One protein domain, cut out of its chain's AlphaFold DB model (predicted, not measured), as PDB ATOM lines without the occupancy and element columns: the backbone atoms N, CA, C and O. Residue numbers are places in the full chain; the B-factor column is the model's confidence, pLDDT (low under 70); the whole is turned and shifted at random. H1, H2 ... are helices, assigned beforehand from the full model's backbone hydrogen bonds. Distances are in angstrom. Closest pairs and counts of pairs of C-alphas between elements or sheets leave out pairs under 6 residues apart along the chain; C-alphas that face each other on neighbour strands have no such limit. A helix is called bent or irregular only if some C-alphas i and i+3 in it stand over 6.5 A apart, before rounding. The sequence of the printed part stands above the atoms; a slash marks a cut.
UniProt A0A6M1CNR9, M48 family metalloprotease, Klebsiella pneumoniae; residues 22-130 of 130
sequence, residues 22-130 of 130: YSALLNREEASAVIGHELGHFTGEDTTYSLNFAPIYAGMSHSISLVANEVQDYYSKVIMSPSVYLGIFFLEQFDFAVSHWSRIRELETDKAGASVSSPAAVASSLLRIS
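Overview. This is residues 22 to 130 of the 130 residues of the protein "M48 family metalloprotease" of Klebsiella pneumoniae (UniProt A0A6M1CNR9). The long helix H4 and the shorter H3 make a long, loose helical hairpin, and beyond the far end of H3 a small head of H2, H5 and the short H1 gathers at the last residues of H4. In the head, H2 and H5 cross each other and both pack on the end of H4. The printed part has 109 residues with five named helices, H1 to H5 in chain order, and no named strand; the class is all helix. The whole is extended, a rod of 64 by 26 by 19 A, with a radius of gyration of the C-alphas of 20.4 A.

Along the chain. H4, residues 74 to 115, is 59.0 A long, from C-alpha 74 at (80.019, 139.811, 160.273) to C-alpha 115 at (93.113, 112.919, 109.373). It is irregular, C-alphas 79 and 82 being 7.2 A apart, with a kink of 46 degrees near residue 81. H3, residues 46 to 70, is 34.1 A long and has a kink of 32 degrees near residue 53. H2, residues 28 to 43, is 22.2 A long; H5 is residues 119 to 129. H1, residues 22 to 25, begins at (74.024, 110.210, 116.122).

Arrangement. H4 is the hub, touching three helices. H3 and H4 are a hairpin at a shallow tilt of 20 degrees, opposite ways; their closest C-alphas, Ala 68 and Val 84, are 6.3 A apart. H4 touches H2 with residues 105 to 115 alone, at a steep tilt of 53 degrees; the closest C-alphas, Gly 36 and Gly 113, are 4.0 A apart. H4 touches H5 with residues 110 to 114 alone, the closest C-alphas being Ala 114 and Val 122 at 6.1 A. H2 touches H5 with residues 29 to 34 alone, about perpendicular at 87 degrees; the closest C-alphas are Glu 30 and Ala 121 at 4.8 A. H1 is close to but not clearly touching H2, and is apart from H4. Every O i to N i+4 pair is within hydrogen-bond range in H5, against 11 of 12 in H2, 18 of 21 in H3 and 36 of 38 in H4; H1 is too short for such a pair.

Size, cuts and confidence. The C-alphas farthest apart, Arg 28 and Tyr 75, are 63.7 A apart. The printed part has no cut, and its four links are tight. Mean pLDDT of the printed part is 89.1; residues 44 to 47 are under 70.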
ATOM      1  N   TYR A  22      72.963 109.623 116.943       90.81
ATOM      2  CA  TYR A  22      74.024 110.210 116.122       90.81
ATOM      3  C   TYR A  22      74.324 109.355 114.891       90.81
ATOM      4  O   TYR A  22      74.544 109.906 113.817       90.81
ATOM      5  N   SER A  23      74.218 108.025 114.993       86.69
ATOM      6  CA  SER A  23      74.365 107.133 113.830       86.69
ATOM      7  C   SER A  23      73.308 107.367 112.743       86.69
ATOM      8  O   SER A  23      73.573 107.122 111.571       86.69
ATOM      9  N   ALA A  24      72.121 107.855 113.121       91.31
ATOM     10  CA  ALA A  24      71.055 108.189 112.181       91.31
ATOM     11  C   ALA A  24      71.195 109.607 111.597       91.31
ATOM     12  O   ALA A  24      70.637 109.889 110.538       91.31
ATOM     13  N   LEU A  25      71.905 110.501 112.292       94.31
ATOM     14  CA  LEU A  25      72.036 111.912 111.928       94.31
ATOM     15  C   LEU A  25      73.276 112.210 111.073       94.31
ATOM     16  O   LEU A  25      73.245 113.130 110.250       94.31
ATOM     17  N   LEU A  26      74.355 111.460 111.299       96.88
ATOM     18  CA  LEU A  26      75.656 111.646 110.667       96.88
ATOM     19  C   LEU A  26      75.820 110.719 109.458       96.88
ATOM     20  O   LEU A  26      75.447 109.546 109.502       96.88
ATOM     21  N   ASN A  27      76.425 111.226 108.386       96.19
ATOM     22  CA  ASN A  27      76.902 110.365 107.303       96.19
ATOM     23  C   ASN A  27      78.194 109.622 107.705       96.19
ATOM     24  O   ASN A  27      78.720 109.798 108.805       96.19
ATOM     25  N   ARG A  28      78.712 108.757 106.821       96.00
ATOM     26  CA  ARG A  28      79.899 107.935 107.114       96.00
ATOM     27  C   ARG A  28      81.119 108.799 107.421       96.00
ATOM     28  O   ARG A  28      81.863 108.486 108.347       96.00
ATOM     29  N   GLU A  29      81.337 109.845 106.641       97.19
ATOM     30  CA  GLU A  29      82.486 110.737 106.747       97.19
ATOM     31  C   GLU A  29      82.424 111.555 108.042       97.19
ATOM     32  O   GLU A  29      83.421 111.648 108.752       97.19
ATOM     33  N   GLU A  30      81.247 112.069 108.398       97.25
ATOM     34  CA  GLU A  30      80.973 112.783 109.650       97.25
ATOM     35  C   GLU A  30      81.108 111.867 110.871       97.25
ATOM     36  O   GLU A  30      81.746 112.235 111.852       97.25
ATOM     37  N   ALA A  31      80.570 110.645 110.813       96.50
ATOM     38  CA  ALA A  31      80.742 109.665 111.881       96.50
ATOM     39  C   ALA A  31      82.220 109.281 112.051       96.50
ATOM     40  O   ALA A  31      82.698 109.155 113.175       96.50
ATOM     41  N   SER A  32      82.960 109.141 110.947       96.12
ATOM     42  CA  SER A  32      84.405 108.871 110.979       96.12
ATOM     43  C   SER A  32      85.179 110.046 111.581       96.12
ATOM     44  O   SER A  32      86.108 109.821 112.351       96.12
ATOM     45  N   ALA A  33      84.770 111.284 111.282       96.56
ATOM     46  CA  ALA A  33      85.333 112.498 111.865       96.56
ATOM     47  C   ALA A  33      85.143 112.538 113.387       96.56
ATOM     48  O   ALA A  33      86.120 112.703 114.114       96.56
ATOM     49  N   VAL A  34      83.910 112.312 113.860       95.38
ATOM     50  CA  VAL A  34      83.573 112.284 115.292       95.38
ATOM     51  C   VAL A  34      84.328 111.162 115.999       95.38
ATOM     52  O   VAL A  34      85.000 111.407 116.991       95.38
ATOM     53  N   ILE A  35      84.311 109.938 115.461       94.31
ATOM     54  CA  ILE A  35      85.049 108.814 116.060       94.31
ATOM     55  C   ILE A  35      86.554 109.114 116.110       94.31
ATOM     56  O   ILE A  35      87.195 108.834 117.119       94.31
ATOM     57  N   GLY A  36      87.130 109.692 115.053       94.12
ATOM     58  CA  GLY A  36      88.543 110.074 115.031       94.12
ATOM     59  C   GLY A  36      88.897 111.155 116.056       94.12
ATOM     60  O   GLY A  36      89.950 111.062 116.683       94.12
ATOM     61  N   HIS A  37      88.013 112.134 116.259       93.81
ATOM     62  CA  HIS A  37      88.146 113.165 117.291       93.81
ATOM     63  C   HIS A  37      88.128 112.544 118.699       93.81
ATOM     64  O   HIS A  37      89.078 112.716 119.463       93.81
ATOM     65  N   GLU A  38      87.125 111.717 119.005       91.00
ATOM     66  CA  GLU A  38      86.994 111.042 120.304       91.00
ATOM     67  C   GLU A  38      88.168 110.092 120.600       91.00
ATOM     68  O   GLU A  38      88.687 110.028 121.717       91.00
ATOM     69  N   LEU A  39      88.655 109.365 119.587       90.00
ATOM     70  CA  LEU A  39      89.867 108.553 119.720       90.00
ATOM     71  C   LEU A  39      91.130 109.415 119.884       90.00
ATOM     72  O   LEU A  39      92.087 108.969 120.520       90.00
ATOM     73  N   GLY A  40      91.139 110.647 119.369       89.56
ATOM     74  CA  GLY A  40      92.180 111.641 119.630       89.56
ATOM     75  C   GLY A  40      92.309 111.972 121.121       89.56
ATOM     76  O   GLY A  40      93.422 112.006 121.647       89.56
ATOM     77  N   HIS A  41      91.192 112.087 121.845       85.94
ATOM     78  CA  HIS A  41      91.215 112.262 123.306       85.94
ATOM     79  C   HIS A  41      91.824 111.056 124.038       85.94
ATOM     80  O   HIS A  41      92.384 111.183 125.129       85.94
ATOM     81  N   PHE A  42      91.761 109.858 123.446       80.44
ATOM     82  CA  PHE A  42      92.387 108.668 124.022       80.44
ATOM     83  C   PHE A  42      93.894 108.598 123.797       80.44
ATOM     84  O   PHE A  42      94.577 107.959 124.601       80.44
ATOM     85  N   THR A  43      94.426 109.193 122.735       74.44
ATOM     86  CA  THR A  43      95.873 109.203 122.472       74.44
ATOM     87  C   THR A  43      96.570 110.404 123.105       74.44
ATOM     88  O   THR A  43      97.769 110.330 123.371       74.44
ATOM     89  N   GLY A  44      95.830 111.475 123.398       65.69
ATOM     90  CA  GLY A  44      96.333 112.638 124.119       65.69
ATOM     91  C   GLY A  44      96.573 112.404 125.617       65.69
ATOM     92  O   GLY A  44      96.037 111.491 126.247       65.69
ATOM     93  N   GLU A  45      97.326 113.328 126.220       65.81
ATOM     94  CA  GLU A  45      97.514 113.475 127.677       65.81
ATOM     95  C   GLU A  45      96.212 113.858 128.427       65.81
ATOM     96  O   GLU A  45      96.236 114.137 129.626       65.81
ATOM     97  N   ASP A  46      95.051 113.855 127.759       68.94
ATOM     98  CA  ASP A  46      93.746 114.163 128.361       68.94
ATOM     99  C   ASP A  46      93.393 113.222 129.508       68.94
ATOM    100  O   ASP A  46      92.779 113.628 130.492       68.94
ATOM    101  N   THR A  47      93.848 111.969 129.440       66.69
ATOM    102  CA  THR A  47      93.660 111.030 130.552       66.69
ATOM    103  C   THR A  47      94.417 111.500 131.804       66.69
ATOM    104  O   THR A  47      93.869 111.455 132.903       66.69
ATOM    105  N   THR A  48      95.643 112.005 131.649       71.12
ATOM    106  CA  THR A  48      96.455 112.552 132.747       71.12
ATOM    107  C   THR A  48      95.828 113.828 133.308       71.12
ATOM    108  O   THR A  48      95.729 113.979 134.527       71.12
ATOM    109  N   TYR A  49      95.368 114.730 132.434       73.94
ATOM    110  CA  TYR A  49      94.676 115.960 132.827       73.94
ATOM    111  C   TYR A  49      93.403 115.659 133.634       73.94
ATOM    112  O   TYR A  49      93.252 116.156 134.754       73.94
ATOM    113  N   SER A  50      92.524 114.800 133.116       73.44
ATOM    114  CA  SER A  50      91.246 114.486 133.759       73.44
ATOM    115  C   SER A  50      91.399 113.697 135.058       73.44
ATOM    116  O   SER A  50      90.585 113.871 135.961       73.44
ATOM    117  N   LEU A  51      92.426 112.850 135.194       78.06
ATOM    118  CA  LEU A  51      92.638 112.065 136.417       78.06
ATOM    119  C   LEU A  51      93.393 112.824 137.508       78.06
ATOM    120  O   LEU A  51      93.096 112.636 138.684       78.06
ATOM    121  N   ASN A  52      94.364 113.660 137.140       80.00
ATOM    122  CA  ASN A  52      95.245 114.289 138.123       80.00
ATOM    123  C   ASN A  52      94.893 115.754 138.363       80.00
ATOM    124  O   ASN A  52      94.828 116.187 139.507       80.00
ATOM    125  N   PHE A  53      94.666 116.529 137.302       82.69
ATOM    126  CA  PHE A  53      94.488 117.972 137.428       82.69
ATOM    127  C   PHE A  53      93.036 118.360 137.725       82.69
ATOM    128  O   PHE A  53      92.790 119.116 138.665       82.69
ATOM    129  N   ALA A  54      92.068 117.830 136.969       82.38
ATOM    130  CA  ALA A  54      90.660 118.211 137.112       82.38
ATOM    131  C   ALA A  54      90.099 118.005 138.540       82.38
ATOM    132  O   ALA A  54      89.423 118.911 139.033       82.38
ATOM    133  N   PRO A  55      90.412 116.906 139.264       86.06
ATOM    134  CA  PRO A  55      89.931 116.722 140.634       86.06
ATOM    135  C   PRO A  55      90.558 117.704 141.627       86.06
ATOM    136  O   PRO A  55      89.869 118.188 142.522       86.06
ATOM    137  N   ILE A  56      91.846 118.032 141.463       85.75
ATOM    138  CA  ILE A  56      92.540 119.012 142.313       85.75
ATOM    139  C   ILE A  56      91.925 120.396 142.109       85.75
ATOM    140  O   ILE A  56      91.607 121.084 143.079       85.75
ATOM    141  N   TYR A  57      91.719 120.782 140.849       86.50
ATOM    142  CA  TYR A  57      91.103 122.052 140.486       86.50
ATOM    143  C   TYR A  57      89.674 122.173 141.049       86.50
ATOM    144  O   TYR A  57      89.357 123.140 141.747       86.50
ATOM    145  N   ALA A  58      88.839 121.146 140.856       88.25
ATOM    146  CA  ALA A  58      87.487 121.098 141.413       88.25
ATOM    147  C   ALA A  58      87.484 121.134 142.952       88.25
ATOM    148  O   ALA A  58      86.691 121.857 143.556       88.25
ATOM    149  N   GLY A  59      88.399 120.402 143.595       90.00
ATOM    150  CA  GLY A  59      88.547 120.388 145.051       90.00
ATOM    151  C   GLY A  59      88.948 121.749 145.624       90.00
ATOM    152  O   GLY A  59      88.431 122.152 146.667       90.00
ATOM    153  N   MET A  60      89.813 122.492 144.932       88.81
ATOM    154  CA  MET A  60      90.200 123.846 145.331       88.81
ATOM    155  C   MET A  60      89.024 124.824 145.229       88.81
ATOM    156  O   MET A  60      88.744 125.538 146.194       88.81
ATOM    157  N   SER A  61      88.303 124.809 144.103       90.12
ATOM    158  CA  SER A  61      87.094 125.622 143.908       90.12
ATOM    159  C   SER A  61      86.040 125.333 144.979       90.12
ATOM    160  O   SER A  61      85.526 126.246 145.632       90.12
ATOM    161  N   HIS A  62      85.807 124.050 145.259       91.94
ATOM    162  CA  HIS A  62      84.900 123.626 146.316       91.94
ATOM    163  C   HIS A  62      85.349 124.110 147.702       91.94
ATOM    164  O   HIS A  62      84.540 124.652 148.449       91.94
ATOM    165  N   SER A  63      86.635 123.982 148.035       91.12
ATOM    166  CA  SER A  63      87.171 124.395 149.341       91.12
ATOM    167  C   SER A  63      87.034 125.902 149.572       91.12
ATOM    168  O   SER A  63      86.617 126.324 150.647       91.12
ATOM    169  N   ILE A  64      87.328 126.722 148.556       90.69
ATOM    170  CA  ILE A  64      87.136 128.178 148.628       90.69
ATOM    171  C   ILE A  64      85.652 128.511 148.803       90.69
ATOM    172  O   ILE A  64      85.310 129.360 149.626       90.69
ATOM    173  N   SER A  65      84.766 127.811 148.086       89.88
ATOM    174  CA  SER A  65      83.318 127.969 148.238       89.88
ATOM    175  C   SER A  65      82.844 127.619 149.651       89.88
ATOM    176  O   SER A  65      82.052 128.362 150.226       89.88
ATOM    177  N   LEU A  66      83.350 126.537 150.249       90.88
ATOM    178  CA  LEU A  66      83.023 126.173 151.629       90.88
ATOM    179  C   LEU A  66      83.455 127.265 152.608       90.88
ATOM    180  O   LEU A  66      82.619 127.755 153.359       90.88
ATOM    181  N   VAL A  67      84.707 127.727 152.535       88.50
ATOM    182  CA  VAL A  67      85.211 128.798 153.414       88.50
ATOM    183  C   VAL A  67      84.406 130.089 153.242       88.50
ATOM    184  O   VAL A  67      84.083 130.751 154.226       88.50
ATOM    185  N   ALA A  68      84.033 130.443 152.010       87.00
ATOM    186  CA  ALA A  68      83.209 131.620 151.742       87.00
ATOM    187  C   ALA A  68      81.794 131.514 152.347       87.00
ATOM    188  O   ALA A  68      81.227 132.528 152.755       87.00
ATOM    189  N   ASN A  69      81.230 130.303 152.416       86.75
ATOM    190  CA  ASN A  69      79.862 130.051 152.881       86.75
ATOM    191  C   ASN A  69      79.760 129.678 154.375       86.75
ATOM    192  O   ASN A  69      78.699 129.854 154.976       86.75
ATOM    193  N   GLU A  70      80.826 129.166 154.990       85.50
ATOM    194  CA  GLU A  70      80.832 128.690 156.383       85.50
ATOM    195  C   GLU A  70      80.896 129.843 157.395       85.50
ATOM    196  O   GLU A  70      80.369 129.752 158.505       85.50
ATOM    197  N   VAL A  71      81.470 130.978 156.999       79.44
ATOM    198  CA  VAL A  71      81.588 132.148 157.867       79.44
ATOM    199  C   VAL A  71      80.259 132.899 157.910       79.44
ATOM    200  O   VAL A  71      79.872 133.552 156.944       79.44
ATOM    201  N   GLN A  72      79.543 132.820 159.035       78.31
ATOM    202  CA  GLN A  72      78.202 133.407 159.180       78.31
ATOM    203  C   GLN A  72      78.212 134.795 159.837       78.31
ATOM    204  O   GLN A  72      77.452 135.671 159.412       78.31
ATOM    205  N   ASP A  73      79.079 135.030 160.829       90.44
ATOM    206  CA  ASP A  73      79.136 136.304 161.550       90.44
ATOM    207  C   ASP A  73      79.891 137.401 160.775       90.44
ATOM    208  O   ASP A  73      80.785 137.139 159.967       90.44
ATOM    209  N   TYR A  74      79.512 138.657 161.017       88.00
ATOM    210  CA  TYR A  74      80.019 139.811 160.273       88.00
ATOM    211  C   TYR A  74      81.528 140.037 160.455       88.00
ATOM    212  O   TYR A  74      82.220 140.345 159.485       88.00
ATOM    213  N   TYR A  75      82.051 139.870 161.672       89.56
ATOM    214  CA  TYR A  75      83.456 140.153 161.963       89.56
ATOM    215  C   TYR A  75      84.370 139.129 161.298       89.56
ATOM    216  O   TYR A  75      85.327 139.508 160.621       89.56
ATOM    217  N   SER A  76      84.033 137.846 161.403       86.38
ATOM    218  CA  SER A  76      84.773 136.783 160.730       86.38
ATOM    219  C   SER A  76      84.706 136.929 159.209       86.38
ATOM    220  O   SER A  76      85.717 136.714 158.544       86.38
ATOM    221  N   LYS A  77      83.565 137.362 158.636       86.75
ATOM    222  CA  LYS A  77      83.457 137.637 157.188       86.75
ATOM    223  C   LYS A  77      84.433 138.721 156.747       86.75
ATOM    224  O   LYS A  77      85.132 138.538 155.756       86.75
ATOM    225  N   VAL A  78      84.504 139.833 157.480       90.12
ATOM    226  CA  VAL A  78      85.423 140.935 157.157       90.12
ATOM    227  C   VAL A  78      86.876 140.467 157.241       90.12
ATOM    228  O   VAL A  78      87.639 140.717 156.310       90.12
ATOM    229  N   ILE A  79      87.238 139.736 158.300       92.00
ATOM    230  CA  ILE A  79      88.601 139.226 158.515       92.00
ATOM    231  C   ILE A  79      89.006 138.217 157.430       92.00
ATOM    232  O   ILE A  79      90.124 138.288 156.926       92.00
ATOM    233  N   MET A  80      88.108 137.305 157.049       89.44
ATOM    234  CA  MET A  80      88.388 136.255 156.060       89.44
ATOM    235  C   MET A  80      88.274 136.736 154.612       89.44
ATOM    236  O   MET A  80      88.832 136.103 153.713       89.44
ATOM    237  N   SER A  81      87.582 137.853 154.367       89.44
ATOM    238  CA  SER A  81      87.321 138.350 153.014       89.44
ATOM    239  C   SER A  81      88.577 138.494 152.145       89.44
ATOM    240  O   SER A  81      88.524 138.017 151.012       89.44
ATOM    241  N   PRO A  82      89.729 139.028 152.610       93.12
ATOM    242  CA  PRO A  82      90.895 139.183 151.742       93.12
ATOM    243  C   PRO A  82      91.447 137.833 151.276       93.12
ATOM    244  O   PRO A  82      91.838 137.694 150.121       93.12
ATOM    245  N   SER A  83      91.438 136.821 152.150       91.69
ATOM    246  CA  SER A  83      91.882 135.465 151.816       91.69
ATOM    247  C   SER A  83      90.931 134.782 150.835       91.69
ATOM    248  O   SER A  83      91.392 134.144 149.892       91.69
ATOM    249  N   VAL A  84      89.617 134.952 151.015       91.75
ATOM    250  CA  VAL A  84      88.608 134.429 150.078       91.75
ATOM    251  C   VAL A  84      88.750 135.094 148.708       91.75
ATOM    252  O   VAL A  84      88.815 134.392 147.704       91.75
ATOM    253  N   TYR A  85      88.874 136.423 148.653       93.12
ATOM    254  CA  TYR A  85      89.078 137.150 147.397       93.12
ATOM    255  C   TYR A  85      90.386 136.767 146.704       93.12
ATOM    256  O   TYR A  85      90.394 136.607 145.488       93.12
ATOM    257  N   LEU A  86      91.474 136.569 147.456       92.88
ATOM    258  CA  LEU A  86      92.729 136.071 146.895       92.88
ATOM    259  C   LEU A  86      92.558 134.669 146.291       92.88
ATOM    260  O   LEU A  86      93.074 134.410 145.208       92.88
ATOM    261  N   GLY A  87      91.820 133.784 146.968       92.06
ATOM    262  CA  GLY A  87      91.498 132.452 146.459       92.06
ATOM    263  C   GLY A  87      90.667 132.496 145.176       92.06
ATOM    264  O   GLY A  87      91.002 131.813 144.212       92.06
ATOM    265  N   ILE A  88      89.626 133.332 145.132       90.75
ATOM    266  CA  ILE A  88      88.796 133.529 143.933       90.75
ATOM    267  C   ILE A  88      89.643 134.077 142.781       90.75
ATOM    268  O   ILE A  88      89.639 133.502 141.700       90.75
ATOM    269  N   PHE A  89      90.428 135.129 143.025       91.50
ATOM    270  CA  PHE A  89      91.320 135.698 142.014       91.50
ATOM    271  C   PHE A  89      92.306 134.656 141.474       91.50
ATOM    272  O   PHE A  89      92.531 134.568 140.269       91.50
ATOM    273  N   PHE A  90      92.889 133.839 142.356       88.75
ATOM    274  CA  PHE A  90      93.768 132.748 141.954       88.75
ATOM    275  C   PHE A  90      93.050 131.749 141.033       88.75
ATOM    276  O   PHE A  90      93.603 131.392 139.993       88.75
ATOM    277  N   LEU A  91      91.821 131.338 141.368       90.38
ATOM    278  CA  LEU A  91      91.021 130.447 140.519       90.38
ATOM    279  C   LEU A  91      90.739 131.062 139.144       90.38
ATOM    280  O   LEU A  91      90.942 130.386 138.142       90.38
ATOM    281  N   GLU A  92      90.370 132.342 139.081       89.75
ATOM    282  CA  GLU A  92      90.102 133.040 137.813       89.75
ATOM    283  C   GLU A  92      91.330 133.057 136.885       89.75
ATOM    284  O   GLU A  92      91.210 132.877 135.671       89.75
ATOM    285  N   GLN A  93      92.536 133.239 137.435       86.88
ATOM    286  CA  GLN A  93      93.765 133.165 136.632       86.88
ATOM    287  C   GLN A  93      94.032 131.742 136.127       86.88
ATOM    288  O   GLN A  93      94.495 131.549 134.997       86.88
ATOM    289  N   PHE A  94      93.724 130.734 136.943       85.31
ATOM    290  CA  PHE A  94      93.841 129.337 136.542       85.31
ATOM    291  C   PHE A  94      92.807 128.946 135.488       85.31
ATOM    292  O   PHE A  94      93.164 128.215 134.567       85.31
ATOM    293  N   ASP A  95      91.583 129.468 135.553       88.12
ATOM    294  CA  ASP A  95      90.545 129.238 134.543       88.12
ATOM    295  C   ASP A  95      91.008 129.631 133.145       88.12
ATOM    296  O   ASP A  95      90.792 128.891 132.183       88.12
ATOM    297  N   PHE A  96      91.717 130.756 133.026       86.56
ATOM    298  CA  PHE A  96      92.283 131.168 131.748       86.56
ATOM    299  C   PHE A  96      93.294 130.145 131.215       86.56
ATOM    300  O   PHE A  96      93.227 129.747 130.049       86.56
ATOM    301  N   ALA A  97      94.209 129.676 132.068       85.75
ATOM    302  CA  ALA A  97      95.194 128.669 131.687       85.75
ATOM    303  C   ALA A  97      94.527 127.334 131.320       85.75
ATOM    304  O   ALA A  97      94.858 126.733 130.298       85.75
ATOM    305  N   VAL A  98      93.557 126.884 132.117       85.56
ATOM    306  CA  VAL A  98      92.791 125.658 131.872       85.56
ATOM    307  C   VAL A  98      92.053 125.732 130.542       85.56
ATOM    308  O   VAL A  98      92.193 124.824 129.723       85.56
ATOM    309  N   SER A  99      91.332 126.826 130.301       87.94
ATOM    310  CA  SER A  99      90.607 127.074 129.055       87.94
ATOM    311  C   SER A  99      91.549 127.090 127.849       87.94
ATOM    312  O   SER A  99      91.290 126.426 126.844       87.94
ATOM    313  N   HIS A 100      92.698 127.761 127.970       89.44
ATOM    314  CA  HIS A 100      93.712 127.805 126.920       89.44
ATOM    315  C   HIS A 100      94.211 126.406 126.533       89.44
ATOM    316  O   HIS A 100      94.186 126.037 125.358       89.44
ATOM    317  N   TRP A 101      94.624 125.602 127.515       86.44
ATOM    318  CA  TRP A 101      95.124 124.254 127.253       86.44
ATOM    319  C   TRP A 101      94.023 123.295 126.803       86.44
ATOM    320  O   TRP A 101      94.294 122.433 125.970       86.44
ATOM    321  N   SER A 102      92.792 123.457 127.299       86.25
ATOM    322  CA  SER A 102      91.628 122.725 126.792       86.25
ATOM    323  C   SER A 102      91.443 123.000 125.305       86.25
ATOM    324  O   SER A 102      91.356 122.068 124.515       86.25
ATOM    325  N   ARG A 103      91.483 124.274 124.896       91.25
ATOM    326  CA  ARG A 103      91.303 124.652 123.494       91.25
ATOM    327  C   ARG A 103      92.378 124.070 122.583       91.25
ATOM    328  O   ARG A 103      92.060 123.661 121.472       91.25
ATOM    329  N   ILE A 104      93.633 124.039 123.029       90.75
ATOM    330  CA  ILE A 104      94.722 123.428 122.256       90.75
ATOM    331  C   ILE A 104      94.463 121.931 122.054       90.75
ATOM    332  O   ILE A 104      94.632 121.448 120.939       90.75
ATOM    333  N   ARG A 105      94.022 121.210 123.091       88.50
ATOM    334  CA  ARG A 105      93.742 119.769 122.982       88.50
ATOM    335  C   ARG A 105      92.586 119.475 122.030       88.50
ATOM    336  O   ARG A 105      92.770 118.643 121.150       88.50
ATOM    337  N   GLU A 106      91.493 120.234 122.106       90.56
ATOM    338  CA  GLU A 106      90.377 120.147 121.147       90.56
ATOM    339  C   GLU A 106      90.829 120.361 119.693       90.56
ATOM    340  O   GLU A 106      90.388 119.685 118.773       90.56
ATOM    341  N   LEU A 107      91.760 121.292 119.455       93.06
ATOM    342  CA  LEU A 107      92.291 121.514 118.106       93.06
ATOM    343  C   LEU A 107      93.154 120.345 117.611       93.06
ATOM    344  O   LEU A 107      93.173 120.064 116.412       93.06
ATOM    345  N   GLU A 108      93.889 119.672 118.498       91.94
ATOM    346  CA  GLU A 108      94.640 118.467 118.135       91.94
ATOM    347  C   GLU A 108      93.710 117.271 117.885       91.94
ATOM    348  O   GLU A 108      93.956 116.493 116.959       91.94
ATOM    349  N   THR A 109      92.609 117.144 118.630       92.50
ATOM    350  CA  THR A 109      91.602 116.100 118.382       92.50
ATOM    351  C   THR A 109      90.796 116.370 117.113       92.50
ATOM    352  O   THR A 109      90.589 115.447 116.326       92.50
ATOM    353  N   ASP A 110      90.477 117.627 116.797       94.31
ATOM    354  CA  ASP A 110      89.907 118.023 115.501       94.31
ATOM    355  C   ASP A 110      90.821 117.633 114.328       94.31
ATOM    356  O   ASP A 110      90.354 117.127 113.302       94.31
ATOM    357  N   LYS A 111      92.144 117.811 114.472       94.69
ATOM    358  CA  LYS A 111      93.120 117.345 113.470       94.69
ATOM    359  C   LYS A 111      93.115 115.824 113.344       94.69
ATOM    360  O   LYS A 111      93.174 115.322 112.219       94.69
ATOM    361  N   ALA A 112      93.031 115.092 114.455       94.00
ATOM    362  CA  ALA A 112      92.923 113.635 114.437       94.00
ATOM    363  C   ALA A 112      91.648 113.184 113.698       94.00
ATOM    364  O   ALA A 112      91.737 112.365 112.780       94.00
ATOM    365  N   GLY A 113      90.499 113.797 113.997       95.12
ATOM    366  CA  GLY A 113      89.235 113.573 113.291       95.12
ATOM    367  C   GLY A 113      89.323 113.870 111.793       95.12
ATOM    368  O   GLY A 113      88.894 113.064 110.962       95.12
ATOM    369  N   ALA A 114      89.960 114.982 111.418       97.19
ATOM    370  CA  ALA A 114      90.168 115.345 110.019       97.19
ATOM    371  C   ALA A 114      91.109 114.375 109.287       97.19
ATOM    372  O   ALA A 114      90.901 114.112 108.105       97.19
ATOM    373  N   SER A 115      92.120 113.824 109.972       96.38
ATOM    374  CA  SER A 115      93.113 112.919 109.373       96.38
ATOM    375  C   SER A 115      92.528 111.581 108.912       96.38
ATOM    376  O   SER A 115      93.027 110.988 107.957       96.38
ATOM    377  N   VAL A 116      91.450 111.125 109.559       96.06
ATOM    378  CA  VAL A 116      90.734 109.886 109.209       96.06
ATOM    379  C   VAL A 116      89.511 110.131 108.320       96.06
ATOM    380  O   VAL A 116      88.860 109.180 107.893       96.06
ATOM    381  N   SER A 117      89.180 111.397 108.046       96.19
ATOM    382  CA  SER A 117      88.019 111.802 107.250       96.19
ATOM    383  C   SER A 117      88.356 113.009 106.355       96.19
ATOM    384  O   SER A 117      89.049 112.865 105.351       96.19
ATOM    385  N   SER A 118      87.861 114.204 106.687       97.06
ATOM    386  CA  SER A 118      88.248 115.478 106.087       97.06
ATOM    387  C   SER A 118      87.917 116.653 107.023       97.06
ATOM    388  O   SER A 118      87.000 116.545 107.840       97.06
ATOM    389  N   PRO A 119      88.567 117.823 106.866       97.12
ATOM    390  CA  PRO A 119      88.194 119.031 107.608       97.12
ATOM    391  C   PRO A 119      86.732 119.457 107.400       97.12
ATOM    392  O   PRO A 119      86.093 119.964 108.318       97.12
ATOM    393  N   ALA A 120      86.182 119.229 106.200       97.75
ATOM    394  CA  ALA A 120      84.787 119.537 105.898       97.75
ATOM    395  C   ALA A 120      83.817 118.648 106.692       97.75
ATOM    396  O   ALA A 120      82.809 119.151 107.178       97.75
ATOM    397  N   ALA A 121      84.144 117.362 106.860       97.38
ATOM    398  CA  ALA A 121      83.344 116.425 107.646       97.38
ATOM    399  C   ALA A 121      83.387 116.740 109.148       97.38
ATOM    400  O   ALA A 121      82.356 116.661 109.809       97.38
ATOM    401  N   VAL A 122      84.541 117.168 109.681       96.81
ATOM    402  CA  VAL A 122      84.635 117.678 111.063       96.81
ATOM    403  C   VAL A 122      83.693 118.871 111.235       96.81
ATOM    404  O   VAL A 122      82.798 118.835 112.077       96.81
ATOM    405  N   ALA A 123      83.807 119.885 110.374       96.75
ATOM    406  CA  ALA A 123      82.967 121.078 110.449       96.75
ATOM    407  C   ALA A 123      81.465 120.772 110.296       96.75
ATOM    408  O   ALA A 123      80.650 121.300 111.053       96.75
ATOM    409  N   SER A 124      81.077 119.920 109.340       97.06
ATOM    410  CA  SER A 124      79.665 119.579 109.130       97.06
ATOM    411  C   SER A 124      79.102 118.693 110.241       97.06
ATOM    412  O   SER A 124      77.937 118.858 110.598       97.06
ATOM    413  N   SER A 125      79.916 117.812 110.836       95.75
ATOM    414  CA  SER A 125      79.509 117.012 111.995       95.75
ATOM    415  C   SER A 125      79.196 117.895 113.203       95.75
ATOM    416  O   SER A 125      78.124 117.739 113.785       95.75
ATOM    417  N   LEU A 126      80.038 118.895 113.500       93.50
ATOM    418  CA  LEU A 126      79.799 119.862 114.574       93.50
ATOM    419  C   LEU A 126      78.454 120.568 114.389       93.50
ATOM    420  O   LEU A 126      77.661 120.605 115.319       93.50
ATOM    421  N   LEU A 127      78.125 121.034 113.182       94.31
ATOM    422  CA  LEU A 127      76.829 121.680 112.917       94.31
ATOM    423  C   LEU A 127      75.610 120.778 113.177       94.31
ATOM    424  O   LEU A 127      74.505 121.293 113.344       94.31
ATOM    425  N   ARG A 128      75.782 119.452 113.176       91.81
ATOM    426  CA  ARG A 128      74.699 118.490 113.421       91.81
ATOM    427  C   ARG A 128      74.544 118.122 114.893       91.81
ATOM    428  O   ARG A 128      73.428 117.807 115.293       91.81
ATOM    429  N   ILE A 129      75.636 118.099 115.659       89.19
ATOM    430  CA  ILE A 129      75.649 117.552 117.029       89.19
ATOM    431  C   ILE A 129      76.035 118.556 118.123       89.19
ATOM    432  O   ILE A 129      75.983 118.171 119.289       89.19
ATOM    433  N   SER A 130      76.425 119.789 117.768       77.44
ATOM    434  CA  SER A 130      76.708 120.865 118.739       77.44
ATOM    435  C   SER A 130      75.457 121.346 119.466       77.44
ATOM    436  O   SER A 130      74.367 121.346 118.846       77.44
TER     437      SER A 130